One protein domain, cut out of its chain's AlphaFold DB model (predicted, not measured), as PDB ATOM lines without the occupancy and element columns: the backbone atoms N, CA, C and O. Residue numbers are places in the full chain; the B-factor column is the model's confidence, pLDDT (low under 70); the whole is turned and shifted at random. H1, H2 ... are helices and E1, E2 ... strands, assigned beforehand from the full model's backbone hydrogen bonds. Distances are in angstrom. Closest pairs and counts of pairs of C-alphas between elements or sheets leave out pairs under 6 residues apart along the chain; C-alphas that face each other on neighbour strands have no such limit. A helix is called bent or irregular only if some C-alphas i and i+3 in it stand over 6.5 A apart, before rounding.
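What this domain is: This is residues 15 to 95 of the 103 residues of an uncharacterized protein of Arthrobacter sp. BB-1 (UniProt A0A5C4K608). A twisted sheet of four strands makes the body; the short helix H2 packs over its E1 edge, H1 turns off from H2 at a corner, and the last helix, H3, runs on beyond E4, with residues 85 to 95 sticking out as a tail. The 81 printed residues hold H1, H2, E1, E2, E3, E4 and H3 in that order, of mixed class. The sheet, E1 E2 E3 E4, is antiparallel throughout, a meander, each strand the antiparallel neighbour of the one before. The whole is loose, with a radius of gyration of the C-alphas of 15.8 A and spans of 56 by 23 by 17 A, the tail adding to the length.

Where its parts are: E3, residues 58 to 68, is 29.4 A long and bends by 57 degrees at residue 65. E4, residues 72 to 81, is 28.8 A long; E2, residues 50 to 55, 16.7 A; E1, residues 36 to 41, 15.0 A. H1, residues 15 to 22, begins at C-alpha 15 (43.867, -45.045, -64.528) and is 10.5 A long. H2, residues 24 to 29, 10.1 A long, is irregular: C-alphas 25 and 28 are 7.1 A apart. H3, residues 83 to 93, 15.9 A long, ends at C-alpha 93 (31.938, -26.517, -15.596).

How they stand to each other: In the hairpin E3 and E4, N 63 and O 76 are 2.8 A apart, within hydrogen-bond range; so are N 53 and O 60 at 2.8 A in hairpin E2 and E3, and N 41 and O 50 at 2.8 A in hairpin E1 and E2. H2 is on the sheet at a height of 9.0 A, over E1 and along the strands, at 12 degrees to E1 on the local plane; its closest C-alphas to E1 are Pro 28 and Val 36, 6.7 A. H2 is only just not over E2, on which 2 of its 6 C-alphas fall. H1 only grazes the sheet, with residues 18 to 22. H1 and H2 only just touch, only at the corner by their link, with 3 pairs of C-alphas within 8 A, the closest Thr 20 and Arg 26 at 6.1 A, about perpendicular at 77 degrees. H3 is not on the sheet. Every O i to N i+4 pair is within hydrogen-bond range in H1, 5 of 7 in H3 and 0 of 2 in H2, where 2 of 3 O i to N i+3 pairs are.

The domain as a whole: The C-alphas of Val 15 and Gln 95 are the two farthest apart, 57.0 A. The printed part has no cut and no long link. Residues 82 to 95 have pLDDT under 70.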
ATOM      1  N   VAL A  15      42.899 -44.466 -65.471       97.00
ATOM      2  CA  VAL A  15      43.867 -45.045 -64.528       97.00
ATOM      3  C   VAL A  15      44.564 -43.964 -63.701       97.00
ATOM      4  O   VAL A  15      44.782 -44.160 -62.507       97.00
ATOM      5  N   ASP A  16      44.886 -42.817 -64.296       95.69
ATOM      6  CA  ASP A  16      45.539 -41.720 -63.574       95.69
ATOM      7  C   ASP A  16      44.573 -41.032 -62.602       95.69
ATOM      8  O   ASP A  16      44.938 -40.727 -61.461       95.69
ATOM      9  N   VAL A  17      43.309 -40.867 -63.014       95.31
ATOM     10  CA  VAL A  17      42.241 -40.404 -62.115       95.31
ATOM     11  C   VAL A  17      42.072 -41.396 -60.968       95.31
ATOM     12  O   VAL A  17      42.137 -41.003 -59.808       95.31
ATOM     13  N   TRP A  18      41.948 -42.690 -61.272       95.81
ATOM     14  CA  TRP A  18      41.815 -43.749 -60.272       95.81
ATOM     15  C   TRP A  18      42.908 -43.688 -59.203       95.81
ATOM     16  O   TRP A  18      42.591 -43.600 -58.019       95.81
ATOM     17  N   LYS A  19      44.185 -43.670 -59.611       95.00
ATOM     18  CA  LYS A  19      45.333 -43.604 -58.690       95.00
ATOM     19  C   LYS A  19      45.248 -42.415 -57.732       95.00
ATOM     20  O   LYS A  19      45.654 -42.528 -56.586       95.00
ATOM     21  N   THR A  20      44.702 -41.293 -58.192       93.75
ATOM     22  CA  THR A  20      44.549 -40.072 -57.390       93.75
ATOM     23  C   THR A  20      43.451 -40.200 -56.325       93.75
ATOM     24  O   THR A  20      43.555 -39.595 -55.262       93.75
ATOM     25  N   TYR A  21      42.418 -41.009 -56.583       92.81
ATOM     26  CA  TYR A  21      41.317 -41.252 -55.642       92.81
ATOM     27  C   TYR A  21      41.597 -42.366 -54.630       92.81
ATOM     28  O   TYR A  21      41.045 -42.333 -53.533       92.81
ATOM     29  N   VAL A  22      42.405 -43.364 -54.997       94.81
ATOM     30  CA  VAL A  22      42.654 -44.545 -54.148       94.81
ATOM     31  C   VAL A  22      43.942 -44.471 -53.338       94.81
ATOM     32  O   VAL A  22      44.186 -45.362 -52.536       94.81
ATOM     33  N   ASP A  23      44.775 -43.454 -53.549       93.88
ATOM     34  CA  ASP A  23      46.003 -43.239 -52.785       93.88
ATOM     35  C   ASP A  23      45.760 -42.201 -51.677       93.88
ATOM     36  O   ASP A  23      45.664 -41.004 -51.973       93.88
ATOM     37  N   PRO A  24      45.673 -42.621 -50.397       92.88
ATOM     38  CA  PRO A  24      45.446 -41.701 -49.290       92.88
ATOM     39  C   PRO A  24      46.499 -40.592 -49.200       92.88
ATOM     40  O   PRO A  24      46.168 -39.483 -48.797       92.88
ATOM     41  N   SER A  25      47.743 -40.854 -49.620       91.12
ATOM     42  CA  SER A  25      48.826 -39.863 -49.557       91.12
ATOM     43  C   SER A  25      48.624 -38.685 -50.514       91.12
ATOM     44  O   SER A  25      49.166 -37.608 -50.284       91.12
ATOM     45  N   ARG A  26      47.791 -38.865 -51.547       92.44
ATOM     46  CA  ARG A  26      47.503 -37.856 -52.574       92.44
ATOM     47  C   ARG A  26      46.212 -37.088 -52.326       92.44
ATOM     48  O   ARG A  26      45.963 -36.083 -52.985       92.44
ATOM     49  N   LEU A  27      45.392 -37.518 -51.365       90.81
ATOM     50  CA  LEU A  27      44.165 -36.809 -50.979       90.81
ATOM     51  C   LEU A  27      44.391 -35.326 -50.624       90.81
ATOM     52  O   LEU A  27      43.567 -34.508 -51.044       90.81
ATOM     53  N   PRO A  28      45.477 -34.934 -49.919       92.00
ATOM     54  CA  PRO A  28      45.727 -33.527 -49.599       92.00
ATOM     55  C   PRO A  28      45.905 -32.627 -50.834       92.00
ATOM     56  O   PRO A  28      45.683 -31.422 -50.731       92.00
ATOM     57  N   GLU A  29      46.273 -33.193 -51.992       91.75
ATOM     58  CA  GLU A  29      46.526 -32.448 -53.236       91.75
ATOM     59  C   GLU A  29      45.248 -31.862 -53.854       91.75
ATOM     60  O   GLU A  29      45.308 -30.855 -54.558       91.75
ATOM     61  N   TRP A  30      44.089 -32.492 -53.637       88.88
ATOM     62  CA  TRP A  30      42.862 -32.162 -54.375       88.88
ATOM     63  C   TRP A  30      41.609 -32.083 -53.507       88.88
ATOM     64  O   TRP A  30      40.619 -31.462 -53.902       88.88
ATOM     65  N   GLN A  31      41.606 -32.706 -52.330       87.88
ATOM     66  CA  GLN A  31      40.434 -32.690 -51.474       87.88
ATOM     67  C   GLN A  31      40.298 -31.336 -50.770       87.88
ATOM     68  O   GLN A  31      41.244 -30.798 -50.196       87.88
ATOM     69  N   THR A  32      39.082 -30.786 -50.781       81.50
ATOM     70  CA  THR A  32      38.780 -29.498 -50.147       81.50
ATOM     71  C   THR A  32      39.199 -29.478 -48.680       81.50
ATOM     72  O   THR A  32      38.856 -30.386 -47.914       81.50
ATOM     73  N   GLY A  33      39.880 -28.395 -48.297       80.31
ATOM     74  CA  GLY A  33      40.392 -28.181 -46.947       80.31
ATOM     75  C   GLY A  33      41.739 -28.847 -46.677       80.31
ATOM     76  O   GLY A  33      42.117 -28.883 -45.514       80.31
ATOM     77  N   SER A  34      42.418 -29.369 -47.713       83.56
ATOM     78  CA  SER A  34      43.771 -29.950 -47.649       83.56
ATOM     79  C   SER A  34      43.951 -30.843 -46.416       83.56
ATOM     80  O   SER A  34      44.713 -30.494 -45.512       83.56
ATOM     81  N   PRO A  35      43.180 -31.945 -46.326       87.62
ATOM     82  CA  PRO A  35      43.121 -32.757 -45.120       87.62
ATOM     83  C   PRO A  35      44.492 -33.307 -44.740       87.62
ATOM     84  O   PRO A  35      45.285 -33.666 -45.607       87.62
ATOM     85  N   VAL A  36      44.728 -33.460 -43.441       92.56
ATOM     86  CA  VAL A  36      45.847 -34.260 -42.932       92.56
ATOM     87  C   VAL A  36      45.386 -35.709 -42.838       92.56
ATOM     88  O   VAL A  36      44.276 -35.971 -42.380       92.56
ATOM     89  N   ILE A  37      46.217 -36.650 -43.288       92.69
ATOM     90  CA  ILE A  37      45.920 -38.089 -43.261       92.69
ATOM     91  C   ILE A  37      46.832 -38.744 -42.214       92.69
ATOM     92  O   ILE A  37      47.923 -39.197 -42.559       92.69
ATOM     93  N   PRO A  38      46.446 -38.745 -40.925       90.50
ATOM     94  CA  PRO A  38      47.314 -39.224 -39.846       90.50
ATOM     95  C   PRO A  38      47.441 -40.751 -39.802       90.50
ATOM     96  O   PRO A  38      48.398 -41.276 -39.242       90.50
ATOM     97  N   GLU A  39      46.469 -41.477 -40.358       92.19
ATOM     98  CA  GLU A  39      46.358 -42.921 -40.187       92.19
ATOM     99  C   GLU A  39      45.824 -43.582 -41.456       92.19
ATOM    100  O   GLU A  39      44.803 -43.168 -42.014       92.19
ATOM    101  N   VAL A  40      46.504 -44.648 -41.881       95.69
ATOM    102  CA  VAL A  40      46.118 -45.498 -43.008       95.69
ATOM    103  C   VAL A  40      46.312 -46.955 -42.602       95.69
ATOM    104  O   VAL A  40      47.378 -47.339 -42.131       95.69
ATOM    105  N   HIS A  41      45.289 -47.774 -42.829       94.88
ATOM    106  CA  HIS A  41      45.317 -49.222 -42.630       94.88
ATOM    107  C   HIS A  41      44.956 -49.926 -43.931       94.88
ATOM    108  O   HIS A  41      43.840 -49.770 -44.430       94.88
ATOM    109  N   GLY A  42      45.883 -50.727 -44.451       92.56
ATOM    110  CA  GLY A  42      45.736 -51.396 -45.744       92.56
ATOM    111  C   GLY A  42      46.017 -50.472 -46.932       92.56
ATOM    112  O   GLY A  42      46.621 -49.410 -46.789       92.56
ATOM    113  N   LYS A  43      45.603 -50.897 -48.129       90.12
ATOM    114  CA  LYS A  43      45.744 -50.129 -49.377       90.12
ATOM    115  C   LYS A  43      44.418 -49.487 -49.768       90.12
ATOM    116  O   LYS A  43      43.380 -50.134 -49.653       90.12
ATOM    117  N   GLY A  44      44.417 -48.242 -50.241       87.25
ATOM    118  CA  GLY A  44      43.166 -47.516 -50.511       87.25
ATOM    119  C   GLY A  44      42.333 -48.054 -51.686       87.25
ATOM    120  O   GLY A  44      41.192 -47.638 -51.867       87.25
ATOM    121  N   ASP A  45      42.845 -49.027 -52.440       91.75
ATOM    122  CA  ASP A  45      42.125 -49.792 -53.464       91.75
ATOM    123  C   ASP A  45      41.679 -51.190 -52.994       91.75
ATOM    124  O   ASP A  45      41.131 -51.963 -53.779       91.75
ATOM    125  N   GLN A  46      41.874 -51.521 -51.718       96.00
ATOM    126  CA  GLN A  46      41.513 -52.813 -51.148       96.00
ATOM    127  C   GLN A  46      40.259 -52.687 -50.264       96.00
ATOM    128  O   GLN A  46      40.250 -51.896 -49.316       96.00
ATOM    129  N   PRO A  47      39.198 -53.479 -50.517       97.06
ATOM    130  CA  PRO A  47      38.050 -53.554 -49.619       97.06
ATOM    131  C   PRO A  47      38.464 -53.910 -48.185       97.06
ATOM    132  O   PRO A  47      39.272 -54.812 -47.970       97.06
ATOM    133  N   GLY A  48      37.902 -53.202 -47.209       96.62
ATOM    134  CA  GLY A  48      38.240 -53.331 -45.788       96.62
ATOM    135  C   GLY A  48      39.333 -52.374 -45.305       96.62
ATOM    136  O   GLY A  48      39.417 -52.126 -44.104       96.62
ATOM    137  N   SER A  49      40.113 -51.772 -46.207       96.56
ATOM    138  CA  SER A  49      41.084 -50.740 -45.835       96.56
ATOM    139  C   SER A  49      40.402 -49.490 -45.294       96.56
ATOM    140  O   SER A  49      39.276 -49.144 -45.677       96.56
ATOM    141  N   THR A  50      41.107 -48.780 -44.415       96.56
ATOM    142  CA  THR A  50      40.606 -47.547 -43.803       96.56
ATOM    143  C   THR A  50      41.654 -46.451 -43.795       96.56
ATOM    144  O   THR A  50      42.843 -46.739 -43.724       96.56
ATOM    145  N   TYR A  51      41.210 -45.199 -43.808       95.06
ATOM    146  CA  TYR A  51      42.060 -44.054 -43.499       95.06
ATOM    147  C   TYR A  51      41.287 -43.023 -42.674       95.06
ATOM    148  O   TYR A  51      40.057 -42.937 -42.760       95.06
ATOM    149  N   SER A  52      42.016 -42.254 -41.874       93.69
ATOM    150  CA  SER A  52      41.494 -41.111 -41.123       93.69
ATOM    151  C   SER A  52      41.890 -39.817 -41.837       93.69
ATOM    152  O   SER A  52      42.936 -39.752 -42.477       93.69
ATOM    153  N   SER A  53      41.033 -38.799 -41.783       92.06
ATOM    154  CA  SER A  53      41.284 -37.485 -42.376       92.06
ATOM    155  C   SER A  53      40.845 -36.376 -41.433       92.06
ATOM    156  O   SER A  53      39.674 -36.323 -41.048       92.06
ATOM    157  N   ASP A  54      41.768 -35.478 -41.116       91.38
ATOM    158  CA  ASP A  54      41.524 -34.322 -40.263       91.38
ATOM    159  C   ASP A  54      41.393 -33.062 -41.114       91.38
ATOM    160  O   ASP A  54      42.183 -32.807 -42.024       91.38
ATOM    161  N   ARG A  55      40.356 -32.276 -40.831       84.81
ATOM    162  CA  ARG A  55      40.030 -31.009 -41.492       84.81
ATOM    163  C   ARG A  55      39.614 -29.989 -40.448       84.81
ATOM    164  O   ARG A  55      38.447 -29.919 -40.052       84.81
ATOM    165  N   GLY A  56      40.578 -29.185 -40.005       81.75
ATOM    166  CA  GLY A  56      40.376 -28.266 -38.887       81.75
ATOM    167  C   GLY A  56      39.884 -29.031 -37.646       81.75
ATOM    168  O   GLY A  56      40.500 -30.028 -37.292       81.75
ATOM    169  N   PRO A  57      38.764 -28.638 -37.006       81.00
ATOM    170  CA  PRO A  57      38.223 -29.339 -35.837       81.00
ATOM    171  C   PRO A  57      37.443 -30.620 -36.181       81.00
ATOM    172  O   PRO A  57      36.770 -31.171 -35.312       81.00
ATOM    173  N   GLY A  58      37.385 -31.024 -37.451       84.94
ATOM    174  CA  GLY A  58      36.625 -32.187 -37.895       84.94
ATOM    175  C   GLY A  58      37.530 -33.351 -38.263       84.94
ATOM    176  O   GLY A  58      38.427 -33.181 -39.078       84.94
ATOM    177  N   THR A  59      37.221 -34.538 -37.757       89.81
ATOM    178  CA  THR A  59      37.894 -35.787 -38.128       89.81
ATOM    179  C   THR A  59      36.900 -36.700 -38.820       89.81
ATOM    180  O   THR A  59      35.751 -36.842 -38.395       89.81
ATOM    181  N   ALA A  60      37.320 -37.340 -39.903       91.62
ATOM    182  CA  ALA A  60      36.516 -38.319 -40.608       91.62
ATOM    183  C   ALA A  60      37.290 -39.614 -40.812       91.62
ATOM    184  O   ALA A  60      38.438 -39.591 -41.242       91.62
ATOM    185  N   ARG A  61      36.627 -40.743 -40.564       94.25
ATOM    186  CA  ARG A  61      37.147 -42.068 -40.894       94.25
ATOM    187  C   ARG A  61      36.455 -42.585 -42.142       94.25
ATOM    188  O   ARG A  61      35.222 -42.628 -42.194       94.25
ATOM    189  N   THR A  62      37.242 -43.004 -43.121       95.25
ATOM    190  CA  THR A  62      36.757 -43.583 -44.369       95.25
ATOM    191  C   THR A  62      37.130 -45.058 -44.453       95.25
ATOM    192  O   THR A  62      38.236 -45.457 -44.095       95.25
ATOM    193  N   THR A  63      36.196 -45.876 -44.932       97.50
ATOM    194  CA  THR A  63      36.363 -47.315 -45.170       97.50
ATOM    195  C   THR A  63      36.050 -47.633 -46.623       97.50
ATOM    196  O   THR A  63      35.002 -47.230 -47.136       97.50
ATOM    197  N   VAL A  64      36.929 -48.389 -47.277       97.62
ATOM    198  CA  VAL A  64      36.713 -48.901 -48.634       97.62
ATOM    199  C   VAL A  64      35.771 -50.101 -48.564       97.62
ATOM    200  O   VAL A  64      36.069 -51.098 -47.910       97.62
ATOM    201  N   LEU A  65      34.622 -50.010 -49.232       97.88
ATOM    202  CA  LEU A  65      33.620 -51.080 -49.279       97.88
ATOM    203  C   LEU A  65      33.793 -51.971 -50.510       97.88
ATOM    204  O   LEU A  65      33.596 -53.179 -50.433       97.88
ATOM    205  N   ALA A  66      34.140 -51.373 -51.651       97.44
ATOM    206  CA  ALA A  66      34.367 -52.079 -52.906       97.44
ATOM    207  C   ALA A  66      35.294 -51.266 -53.814       97.44
ATOM    208  O   ALA A  66      35.214 -50.037 -53.841       97.44
ATOM    209  N   ALA A  67      36.117 -51.956 -54.602       96.69
ATOM    210  CA  ALA A  67      37.006 -51.351 -55.583       96.69
ATOM    211  C   ALA A  67      37.099 -52.240 -56.832       96.69
ATOM    212  O   ALA A  67      37.354 -53.438 -56.739       96.69
ATOM    213  N   VAL A  68      36.865 -51.649 -58.004       97.06
ATOM    214  CA  VAL A  68      36.986 -52.275 -59.325       97.06
ATOM    215  C   VAL A  68      37.799 -51.324 -60.206       97.06
ATOM    216  O   VAL A  68      37.220 -50.405 -60.796       97.06
ATOM    217  N   PRO A  69      39.129 -51.488 -60.289       94.88
ATOM    218  CA  PRO A  69      39.981 -50.577 -61.043       94.88
ATOM    219  C   PRO A  69      39.718 -50.618 -62.561       94.88
ATOM    220  O   PRO A  69      39.465 -51.692 -63.109       94.88
ATOM    221  N   PRO A  70      39.811 -49.484 -63.283       95.88
ATOM    222  CA  PRO A  70      39.742 -48.094 -62.817       95.88
ATOM    223  C   PRO A  70      38.291 -47.555 -62.798       95.88
ATOM    224  O   PRO A  70      38.064 -46.357 -62.934       95.88
ATOM    225  N   ARG A  71      37.286 -48.437 -62.737       96.06
ATOM    226  CA  ARG A  71      35.879 -48.135 -63.047       96.06
ATOM    227  C   ARG A  71      35.068 -47.630 -61.861       96.06
ATOM    228  O   ARG A  71      34.152 -46.839 -62.060       96.06
ATOM    229  N   ARG A  72      35.314 -48.148 -60.653       96.44
ATOM    230  CA  ARG A  72      34.441 -47.882 -59.499       96.44
ATOM    231  C   ARG A  72      35.144 -48.068 -58.164       96.44
ATOM    232  O   ARG A  72      35.689 -49.134 -57.907       96.44
ATOM    233  N   ILE A  73      35.037 -47.075 -57.292       96.44
ATOM    234  CA  ILE A  73      35.345 -47.193 -55.867       96.44
ATOM    235  C   ILE A  73      34.100 -46.809 -55.067       96.44
ATOM    236  O   ILE A  73      33.369 -45.894 -55.441       96.44
ATOM    237  N   VAL A  74      33.820 -47.547 -53.997       96.94
ATOM    238  CA  VAL A  74      32.727 -47.260 -53.067       96.94
ATOM    239  C   VAL A  74      33.317 -47.150 -51.674       96.94
ATOM    240  O   VAL A  74      33.936 -48.093 -51.182       96.94
ATOM    241  N   THR A  75      33.090 -46.015 -51.026       96.44
ATOM    242  CA  THR A  75      33.584 -45.734 -49.679       96.44
ATOM    243  C   THR A  75      32.448 -45.347 -48.749       96.44
ATOM    244  O   THR A  75      31.496 -44.684 -49.158       96.44
ATOM    245  N   ARG A  76      32.582 -45.692 -47.469       96.25
ATOM    246  CA  ARG A  76      31.781 -45.115 -46.388       96.25
ATOM    247  C   ARG A  76      32.646 -44.138 -45.609       96.25
ATOM    248  O   ARG A  76      33.718 -44.524 -45.165       96.25
ATOM    249  N   THR A  77      32.152 -42.924 -45.390       93.25
ATOM    250  CA  THR A  77      32.833 -41.905 -44.583       93.25
ATOM    251  C   THR A  77      31.971 -41.535 -43.387       93.25
ATOM    252  O   THR A  77      30.796 -41.208 -43.544       93.25
ATOM    253  N   VAL A  78      32.558 -41.583 -42.194       93.31
ATOM    254  CA  VAL A  78      31.932 -41.159 -40.940       93.31
ATOM    255  C   VAL A  78      32.700 -39.949 -40.424       93.31
ATOM    256  O   VAL A  78      33.851 -40.088 -40.024       93.31
ATOM    257  N   ALA A  79      32.070 -38.773 -40.448       88.31
ATOM    258  CA  ALA A  79      32.659 -37.519 -39.982       88.31
ATOM    259  C   ALA A  79      32.172 -37.157 -38.570       88.31
ATOM    260  O   ALA A  79      30.999 -37.340 -38.243       88.31
ATOM    261  N   ARG A  80      33.072 -36.619 -37.748       82.06
ATOM    262  CA  ARG A  80      32.837 -36.107 -36.394       82.06
ATOM    263  C   ARG A  80      33.435 -34.701 -36.297       82.06
ATOM    264  O   ARG A  80      34.457 -34.426 -36.916       82.06
ATOM    265  N   LYS A  81      32.813 -33.800 -35.534       73.31
ATOM    266  CA  LYS A  81      33.420 -32.519 -35.132       73.31
ATOM    267  C   LYS A  81      33.947 -32.686 -33.709       73.31
ATOM    268  O   LYS A  81      33.141 -32.924 -32.816       73.31
ATOM    269  N   GLU A  82      35.250 -32.560 -33.492       60.94
ATOM    270  CA  GLU A  82      35.860 -32.731 -32.168       60.94
ATOM    271  C   GLU A  82      35.673 -31.512 -31.243       60.94
ATOM    272  O   GLU A  82      35.661 -31.676 -30.028       60.94
ATOM    273  N   LEU A  83      35.409 -30.301 -31.757       52.38
ATOM    274  CA  LEU A  83      35.450 -29.077 -30.927       52.38
ATOM    275  C   LEU A  83      34.114 -28.394 -30.579       52.38
ATOM    276  O   LEU A  83      34.129 -27.349 -29.934       52.38
ATOM    277  N   ALA A  84      32.956 -28.948 -30.951       52.88
ATOM    278  CA  ALA A  84      31.683 -28.442 -30.408       52.88
ATOM    279  C   ALA A  84      31.466 -28.911 -28.956       52.88
ATOM    280  O   ALA A  84      30.892 -28.191 -28.145       52.88
ATOM    281  N   ASN A  85      31.984 -30.094 -28.612       52.41
ATOM    282  CA  ASN A  85      31.750 -30.707 -27.308       52.41
ATOM    283  C   ASN A  85      32.744 -30.244 -26.241       52.41
ATOM    284  O   ASN A  85      32.342 -30.090 -25.096       52.41
ATOM    285  N   LEU A  86      34.003 -29.955 -26.591       56.84
ATOM    286  CA  LEU A  86      34.974 -29.479 -25.599       56.84
ATOM    287  C   LEU A  86      34.610 -28.081 -25.065       56.84
ATOM    288  O   LEU A  86      34.732 -27.824 -23.874       56.84
ATOM    289  N   LYS A  87      34.086 -27.197 -25.927       54.78
ATOM    290  CA  LYS A  87      33.657 -25.843 -25.539       54.78
ATOM    291  C   LYS A  87      32.394 -25.864 -24.672       54.78
ATOM    292  O   LYS A  87      32.362 -25.184 -23.658       54.78
ATOM    293  N   ALA A  88      31.410 -26.703 -25.010       59.66
ATOM    294  CA  ALA A  88      30.205 -26.885 -24.196       59.66
ATOM    295  C   ALA A  88      30.498 -27.540 -22.833       59.66
ATOM    296  O   ALA A  88      29.834 -27.232 -21.849       59.66
ATOM    297  N   LEU A  89      31.493 -28.433 -22.764       62.25
ATOM    298  CA  LEU A  89      31.912 -29.067 -21.513       62.25
ATOM    299  C   LEU A  89      32.625 -28.065 -20.592       62.25
ATOM    300  O   LEU A  89      32.302 -27.981 -19.414       62.25
ATOM    301  N   ILE A  90      33.532 -27.254 -21.146       65.94
ATOM    302  CA  ILE A  90      34.258 -26.224 -20.391       65.94
ATOM    303  C   ILE A  90      33.320 -25.080 -19.964       65.94
ATOM    304  O   ILE A  90      33.399 -24.622 -18.831       65.94
ATOM    305  N   GLU A  91      32.394 -24.636 -20.821       67.25
ATOM    306  CA  GLU A  91      31.427 -23.577 -20.477       67.25
ATOM    307  C   GLU A  91      30.446 -24.006 -19.373       67.25
ATOM    308  O   GLU A  91      30.030 -23.171 -18.572       67.25
ATOM    309  N   ARG A  92      30.120 -25.301 -19.286       60.94
ATOM    310  CA  ARG A  92      29.227 -25.847 -18.259       60.94
ATOM    311  C   ARG A  92      29.912 -26.022 -16.900       60.94
ATOM    312  O   ARG A  92      29.277 -25.753 -15.888       60.94
ATOM    313  N   GLU A  93      31.186 -26.413 -16.862       66.62
ATOM    314  CA  GLU A  93      31.938 -26.517 -15.596       66.62
ATOM    315  C   GLU A  93      32.298 -25.154 -14.985       66.62
ATOM    316  O   GLU A  93      32.467 -25.041 -13.776       66.62
ATOM    317  N   VAL A  94      32.369 -24.094 -15.794       66.12
ATOM    318  CA  VAL A  94      32.656 -22.731 -15.313       66.12
ATOM    319  C   VAL A  94      31.394 -22.020 -14.776       66.12
ATOM    320  O   VAL A  94      31.507 -20.969 -14.148       66.12
ATOM    321  N   GLN A  95      30.191 -22.577 -14.989       57.47
ATOM    322  CA  GLN A  95      28.902 -21.941 -14.662       57.47
ATOM    323  C   GLN A  95      28.151 -22.494 -13.436       57.47
ATOM    324  O   GLN A  95      27.103 -21.937 -13.115       57.47
TER     325      GLN A  95